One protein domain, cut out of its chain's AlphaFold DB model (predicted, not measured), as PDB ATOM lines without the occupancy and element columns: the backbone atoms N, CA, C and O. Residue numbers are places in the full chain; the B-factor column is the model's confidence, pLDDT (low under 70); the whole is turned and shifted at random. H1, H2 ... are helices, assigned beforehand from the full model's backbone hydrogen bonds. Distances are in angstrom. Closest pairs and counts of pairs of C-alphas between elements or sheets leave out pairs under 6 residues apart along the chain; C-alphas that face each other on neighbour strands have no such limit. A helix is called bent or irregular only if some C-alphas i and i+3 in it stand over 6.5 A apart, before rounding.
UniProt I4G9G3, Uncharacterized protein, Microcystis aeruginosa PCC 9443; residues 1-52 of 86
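What this domain is: This is residues 1 to 52 of the 86 residues of an uncharacterized protein of Microcystis aeruginosa PCC 9443 (UniProt I4G9G3). What shape is this? It is an open, flat hook: short helix H1 turns a corner into long H2, whose bend opens arms H2a and H2b into a wide V, the chain turning the same way at both corners, and residues 47 to 52 fold back beyond the end of H2b. What makes it up? The printed part has 52 residues with two named helices, H1 then H2, and no named strand: all helix. It is only just extended, close to loose, with a radius of gyration of the C-alphas of 14.9 A and spans of 42 by 26 by 10 A.

Where its parts are: Where is H1? H1, residues 3 to 13, begins at C-alpha 3 (137.780, 145.612, 95.995) and is 15.6 A long. Where is H2? By its hydrogen bonds residues 17 to 46 were assigned as one helix, but it is bent: C-alphas 29 and 32 are 7.7 A apart. H2a, residues 17 to 29, is 18.3 A long; H2b, residues 32 to 46, is 21.1 A long and ends at C-alpha 46 (158.940, 152.065, 104.095).

How they stand to each other: Does H1 touch H2a? They are close but not clearly touching, the closest C-alphas, of Ile 12 and Gln 20, being 6.9 A apart; they run opposite ways at a steep tilt of 55 degrees. And H2b? It is apart from H1, and stands at a steep tilt of 64 degrees to H2a. Are the helix backbones whole? In H1, H2a and H2b every O i to N i+4 pair is within hydrogen-bond range.

The domain as a whole: How far does it reach? The two C-alphas farthest apart, of Ser 16 and Ile 51, are 42.7 A apart. Is it continuous and confident? The printed part has no cut, the link from H1 to H2 is tight, and residue 1 alone has a pLDDT under 70.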
ATOM      1  N   MET A   1     137.483 152.107  99.486       55.47
ATOM      2  CA  MET A   1     137.462 150.744 100.055       55.47
ATOM      3  C   MET A   1     137.968 149.816  98.962       55.47
ATOM      4  O   MET A   1     137.474 149.919  97.845       55.47
ATOM      5  N   THR A   2     139.044 149.067  99.195       73.94
ATOM      6  CA  THR A   2     139.656 148.205  98.169       73.94
ATOM      7  C   THR A   2     138.701 147.066  97.809       73.94
ATOM      8  O   THR A   2     138.044 146.518  98.689       73.94
ATOM      9  N   LYS A   3     138.628 146.701  96.522       83.50
ATOM     10  CA  LYS A   3     137.780 145.612  95.995       83.50
ATOM     11  C   LYS A   3     137.898 144.317  96.822       83.50
ATOM     12  O   LYS A   3     136.895 143.687  97.122       83.50
ATOM     13  N   LEU A   4     139.108 144.021  97.298       85.56
ATOM     14  CA  LEU A   4     139.420 142.878  98.156       85.56
ATOM     15  C   LEU A   4     138.681 142.886  99.508       85.56
ATOM     16  O   LEU A   4     138.211 141.846  99.958       85.56
ATOM     17  N   ILE A   5     138.562 144.049 100.162       88.38
ATOM     18  CA  ILE A   5     137.855 144.168 101.450       88.38
ATOM     19  C   ILE A   5     136.371 143.860 101.252       88.38
ATOM     20  O   ILE A   5     135.780 143.123 102.037       88.38
ATOM     21  N   GLN A   6     135.783 144.394 100.181       89.75
ATOM     22  CA  GLN A   6     134.388 144.138  99.851       89.75
ATOM     23  C   GLN A   6     134.147 142.652  99.547       89.75
ATOM     24  O   GLN A   6     133.258 142.054 100.145       89.75
ATOM     25  N   GLU A   7     134.984 142.036  98.707       93.06
ATOM     26  CA  GLU A   7     134.911 140.599  98.395       93.06
ATOM     27  C   GLU A   7     135.063 139.726  99.651       93.06
ATOM     28  O   GLU A   7     134.408 138.694  99.778       93.06
ATOM     29  N   THR A   8     135.893 140.149 100.607       90.75
ATOM     30  CA  THR A   8     136.092 139.431 101.874       90.75
ATOM     31  C   THR A   8     134.837 139.486 102.745       90.75
ATOM     32  O   THR A   8     134.419 138.461 103.277       90.75
ATOM     33  N   PHE A   9     134.188 140.649 102.869       92.06
ATOM     34  CA  PHE A   9     132.926 140.752 103.608       92.06
ATOM     35  C   PHE A   9     131.791 139.974 102.941       92.06
ATOM     36  O   PHE A   9     131.003 139.340 103.638       92.06
ATOM     37  N   GLU A  10     131.730 139.971 101.608       93.62
ATOM     38  CA  GLU A  10     130.769 139.161 100.857       93.62
ATOM     39  C   GLU A  10     130.986 137.661 101.108       93.62
ATOM     40  O   GLU A  10     130.020 136.936 101.324       93.62
ATOM     41  N   GLN A  11     132.237 137.191 101.177       93.06
ATOM     42  CA  GLN A  11     132.545 135.802 101.538       93.06
ATOM     43  C   GLN A  11     132.189 135.471 102.992       93.06
ATOM     44  O   GLN A  11     131.640 134.404 103.254       93.06
ATOM     45  N   ILE A  12     132.452 136.382 103.935       93.25
ATOM     46  CA  ILE A  12     132.071 136.205 105.346       93.25
ATOM     47  C   ILE A  12     130.547 136.102 105.483       93.25
ATOM     48  O   ILE A  12     130.059 135.270 106.243       93.25
ATOM     49  N   ALA A  13     129.791 136.890 104.715       92.38
ATOM     50  CA  ALA A  13     128.330 136.856 104.726       92.38
ATOM     51  C   ALA A  13     127.741 135.524 104.222       92.38
ATOM     52  O   ALA A  13     126.585 135.225 104.515       92.38
ATOM     53  N   LEU A  14     128.518 134.718 103.486       96.06
ATOM     54  CA  LEU A  14     128.120 133.378 103.040       96.06
ATOM     55  C   LEU A  14     128.360 132.287 104.099       96.06
ATOM     56  O   LEU A  14     127.909 131.156 103.911       96.06
ATOM     57  N   LEU A  15     129.068 132.593 105.191       95.38
ATOM     58  CA  LEU A  15     129.282 131.665 106.302       95.38
ATOM     59  C   LEU A  15     127.999 131.487 107.125       95.38
ATOM     60  O   LEU A  15     127.157 132.384 107.171       95.38
ATOM     61  N   SER A  16     127.869 130.355 107.824       97.19
ATOM     62  CA  SER A  16     126.777 130.173 108.792       97.19
ATOM     63  C   SER A  16     126.917 131.134 109.979       97.19
ATOM     64  O   SER A  16     128.021 131.577 110.290       97.19
ATOM     65  N   GLU A  17     125.821 131.421 110.688       94.25
ATOM     66  CA  GLU A  17     125.849 132.294 111.877       94.25
ATOM     67  C   GLU A  17     126.882 131.827 112.917       94.25
ATOM     68  O   GLU A  17     127.688 132.620 113.392       94.25
ATOM     69  N   GLU A  18     126.955 130.520 113.191       96.12
ATOM     70  CA  GLU A  18     127.933 129.944 114.126       96.12
ATOM     71  C   GLU A  18     129.392 130.190 113.692       96.12
ATOM     72  O   GLU A  18     130.276 130.453 114.516       96.12
ATOM     73  N   GLN A  19     129.662 130.132 112.386       95.88
ATOM     74  CA  GLN A  19     130.982 130.424 111.831       95.88
ATOM     75  C   GLN A  19     131.299 131.920 111.880       95.88
ATOM     76  O   GLN A  19     132.439 132.283 112.172       95.88
ATOM     77  N   GLN A  20     130.308 132.780 111.635       95.00
ATOM     78  CA  GLN A  20     130.455 134.229 111.769       95.00
ATOM     79  C   GLN A  20     130.763 134.618 113.222       95.00
ATOM     80  O   GLN A  20     131.701 135.380 113.458       95.00
ATOM     81  N   ASP A  21     130.067 134.032 114.197       95.81
ATOM     82  CA  ASP A  21     130.306 134.260 115.628       95.81
ATOM     83  C   ASP A  21     131.689 133.765 116.076       95.81
ATOM     84  O   ASP A  21     132.413 134.451 116.814       95.81
ATOM     85  N   SER A  22     132.093 132.589 115.593       96.44
ATOM     86  CA  SER A  22     133.426 132.035 115.845       96.44
ATOM     87  C   SER A  22     134.521 132.941 115.274       96.44
ATOM     88  O   SER A  22     135.499 133.246 115.962       96.44
ATOM     89  N   LEU A  23     134.336 133.430 114.044       94.81
ATOM     90  CA  LEU A  23     135.253 134.363 113.393       94.81
ATOM     91  C   LEU A  23     135.318 135.701 114.138       94.81
ATOM     92  O   LEU A  23     136.413 136.196 114.401       94.81
ATOM     93  N   ALA A  24     134.177 136.268 114.532       94.25
ATOM     94  CA  ALA A  24     134.122 137.517 115.288       94.25
ATOM     95  C   ALA A  24     134.857 137.395 116.631       94.25
ATOM     96  O   ALA A  24     135.616 138.286 117.016       94.25
ATOM     97  N   THR A  25     134.685 136.266 117.323       95.81
ATOM     98  CA  THR A  25     135.382 135.979 118.582       95.81
ATOM     99  C   THR A  25     136.889 135.849 118.371       95.81
ATOM    100  O   THR A  25     137.668 136.427 119.132       95.81
ATOM    101  N   TYR A  26     137.305 135.133 117.326       95.62
ATOM    102  CA  TYR A  26     138.713 134.971 116.977       95.62
ATOM    103  C   TYR A  26     139.368 136.315 116.643       95.62
ATOM    104  O   TYR A  26     140.376 136.678 117.248       95.62
ATOM    105  N   LEU A  27     138.747 137.103 115.760       94.38
ATOM    106  CA  LEU A  27     139.227 138.436 115.401       94.38
ATOM    107  C   LEU A  27     139.309 139.337 116.630       94.38
ATOM    108  O   LEU A  27     140.335 139.967 116.845       94.38
ATOM    109  N   LYS A  28     138.291 139.354 117.496       94.94
ATOM    110  CA  LYS A  28     138.320 140.157 118.727       94.94
ATOM    111  C   LYS A  28     139.489 139.787 119.645       94.94
ATOM    112  O   LYS A  28     140.039 140.669 120.300       94.94
ATOM    113  N   LYS A  29     139.853 138.507 119.708       95.81
ATOM    114  CA  LYS A  29     140.960 138.021 120.539       95.81
ATOM    115  C   LYS A  29     142.333 138.352 119.944       95.81
ATOM    116  O   LYS A  29     143.241 138.659 120.705       95.81
ATOM    117  N   HIS A  30     142.463 138.308 118.619       95.44
ATOM    118  CA  HIS A  30     143.749 138.387 117.917       95.44
ATOM    119  C   HIS A  30     143.968 139.698 117.137       95.44
ATOM    120  O   HIS A  30     145.011 139.881 116.521       95.44
ATOM    121  N   LEU A  31     143.025 140.649 117.181       94.06
ATOM    122  CA  LEU A  31     143.107 141.903 116.418       94.06
ATOM    123  C   LEU A  31     144.385 142.695 116.711       94.06
ATOM    124  O   LEU A  31     144.978 143.250 115.794       94.06
ATOM    125  N   ALA A  32     144.801 142.753 117.978       93.69
ATOM    126  CA  ALA A  32     146.005 143.481 118.366       93.69
ATOM    127  C   ALA A  32     147.263 142.901 117.698       93.69
ATOM    128  O   ALA A  32     148.065 143.664 117.168       93.69
ATOM    129  N   GLU A  33     147.381 141.571 117.656       93.62
ATOM    130  CA  GLU A  33     148.505 140.862 117.029       93.62
ATOM    131  C   GLU A  33     148.548 141.142 115.519       93.62
ATOM    132  O   GLU A  33     149.595 141.501 114.986       93.62
ATOM    133  N   PHE A  34     147.397 141.086 114.836       93.19
ATOM    134  CA  PHE A  34     147.321 141.402 113.404       93.19
ATOM    135  C   PHE A  34     147.695 142.851 113.087       93.19
ATOM    136  O   PHE A  34     148.337 143.118 112.074       93.19
ATOM    137  N   LEU A  35     147.283 143.801 113.933       93.31
ATOM    138  CA  LEU A  35     147.630 145.209 113.745       93.31
ATOM    139  C   LEU A  35     149.122 145.457 113.975       93.31
ATOM    140  O   LEU A  35     149.723 146.235 113.239       93.31
ATOM    141  N   GLU A  36     149.717 144.799 114.969       90.88
ATOM    142  CA  GLU A  36     151.151 144.889 115.238       90.88
ATOM    143  C   GLU A  36     151.979 144.326 114.076       90.88
ATOM    144  O   GLU A  36     152.939 144.963 113.638       90.88
ATOM    145  N   GLU A  37     151.574 143.180 113.529       91.12
ATOM    146  CA  GLU A  37     152.225 142.565 112.372       91.12
ATOM    147  C   GLU A  37     152.099 143.437 111.115       91.12
ATOM    148  O   GLU A  37     153.108 143.740 110.478       91.12
ATOM    149  N   ALA A  38     150.897 143.932 110.803       91.31
ATOM    150  CA  ALA A  38     150.676 144.806 109.649       91.31
ATOM    151  C   ALA A  38     151.489 146.109 109.738       91.31
ATOM    152  O   ALA A  38     152.047 146.588 108.749       91.31
ATOM    153  N   GLU A  39     151.585 146.687 110.933       91.69
ATOM    154  CA  GLU A  39     152.376 147.889 111.169       91.69
ATOM    155  C   GLU A  39     153.887 147.602 111.078       91.69
ATOM    156  O   GLU A  39     154.634 148.410 110.521       91.69
ATOM    157  N   LYS A  40     154.350 146.430 111.533       90.50
ATOM    158  CA  LYS A  40     155.727 145.968 111.310       90.50
ATOM    159  C   LYS A  40     156.041 145.827 109.821       90.50
ATOM    160  O   LYS A  40     157.054 146.356 109.365       90.50
ATOM    161  N   GLU A  41     155.185 145.164 109.049       90.50
ATOM    162  CA  GLU A  41     155.367 145.018 107.599       90.50
ATOM    163  C   GLU A  41     155.417 146.375 106.891       90.50
ATOM    164  O   GLU A  41     156.289 146.602 106.046       90.50
ATOM    165  N   ARG A  42     154.539 147.309 107.280       92.62
ATOM    166  CA  ARG A  42     154.541 148.681 106.761       92.62
ATOM    167  C   ARG A  42     155.879 149.373 107.016       92.62
ATOM    168  O   ARG A  42     156.465 149.918 106.082       92.62
ATOM    169  N   ARG A  43     156.402 149.311 108.247       92.12
ATOM    170  CA  ARG A  43     157.713 149.892 108.584       92.12
ATOM    171  C   ARG A  43     158.849 149.287 107.766       92.12
ATOM    172  O   ARG A  43     159.725 150.022 107.319       92.12
ATOM    173  N   ILE A  44     158.836 147.970 107.551       87.75
ATOM    174  CA  ILE A  44     159.841 147.279 106.730       87.75
ATOM    175  C   ILE A  44     159.780 147.781 105.282       87.75
ATOM    176  O   ILE A  44     160.815 148.128 104.710       87.75
ATOM    177  N   ALA A  45     158.580 147.867 104.703       90.31
ATOM    178  CA  ALA A  45     158.376 148.324 103.329       90.31
ATOM    179  C   ALA A  45     158.788 149.793 103.122       90.31
ATOM    180  O   ALA A  45     159.333 150.140 102.075       90.31
ATOM    181  N   GLU A  46     158.560 150.647 104.120       93.81
ATOM    182  CA  GLU A  46     158.940 152.065 104.095       93.81
ATOM    183  C   GLU A  46     160.398 152.316 104.514       93.81
ATOM    184  O   GLU A  46     160.901 153.432 104.385       93.81
ATOM    185  N   GLY A  47     161.098 151.291 105.009       90.44
ATOM    186  CA  GLY A  47     162.465 151.409 105.510       90.44
ATOM    187  C   GLY A  47     162.586 152.131 106.858       90.44
ATOM    188  O   GLY A  47     163.681 152.550 107.232       90.44
ATOM    189  N   THR A  48     161.493 152.279 107.608       91.62
ATOM    190  CA  THR A  48     161.436 152.980 108.900       91.62
ATOM    191  C   THR A  48     161.523 152.000 110.073       91.62
ATOM    192  O   THR A  48     160.639 151.959 110.929       91.62
ATOM    193  N   TYR A  49     162.559 151.161 110.081       86.00
ATOM    194  CA  TYR A  49     162.747 150.101 111.076       86.00
ATOM    195  C   TYR A  49     162.874 150.641 112.507       86.00
ATOM    196  O   TYR A  49     163.451 151.699 112.754       86.00
ATOM    197  N   THR A  50     162.398 149.846 113.457       87.12
ATOM    198  CA  THR A  50     162.551 150.046 114.902       87.12
ATOM    199  C   THR A  50     163.312 148.876 115.518       87.12
ATOM    200  O   THR A  50     163.398 147.797 114.931       87.12
ATOM    201  N   ILE A  51     163.855 149.056 116.726       85.31
ATOM    202  CA  ILE A  51     164.600 147.991 117.416       85.31
ATOM    203  C   ILE A  51     163.764 146.710 117.590       85.31
ATOM    204  O   ILE A  51     164.279 145.612 117.396       85.31
ATOM    205  N   SER A  52     162.458 146.840 117.846       86.00
ATOM    206  CA  SER A  52     161.517 145.721 118.000       86.00
ATOM    207  C   SER A  52     161.336 144.876 116.739       86.00
ATOM    208  O   SER A  52     160.836 143.756 116.817       86.00
TER     209      SER A  52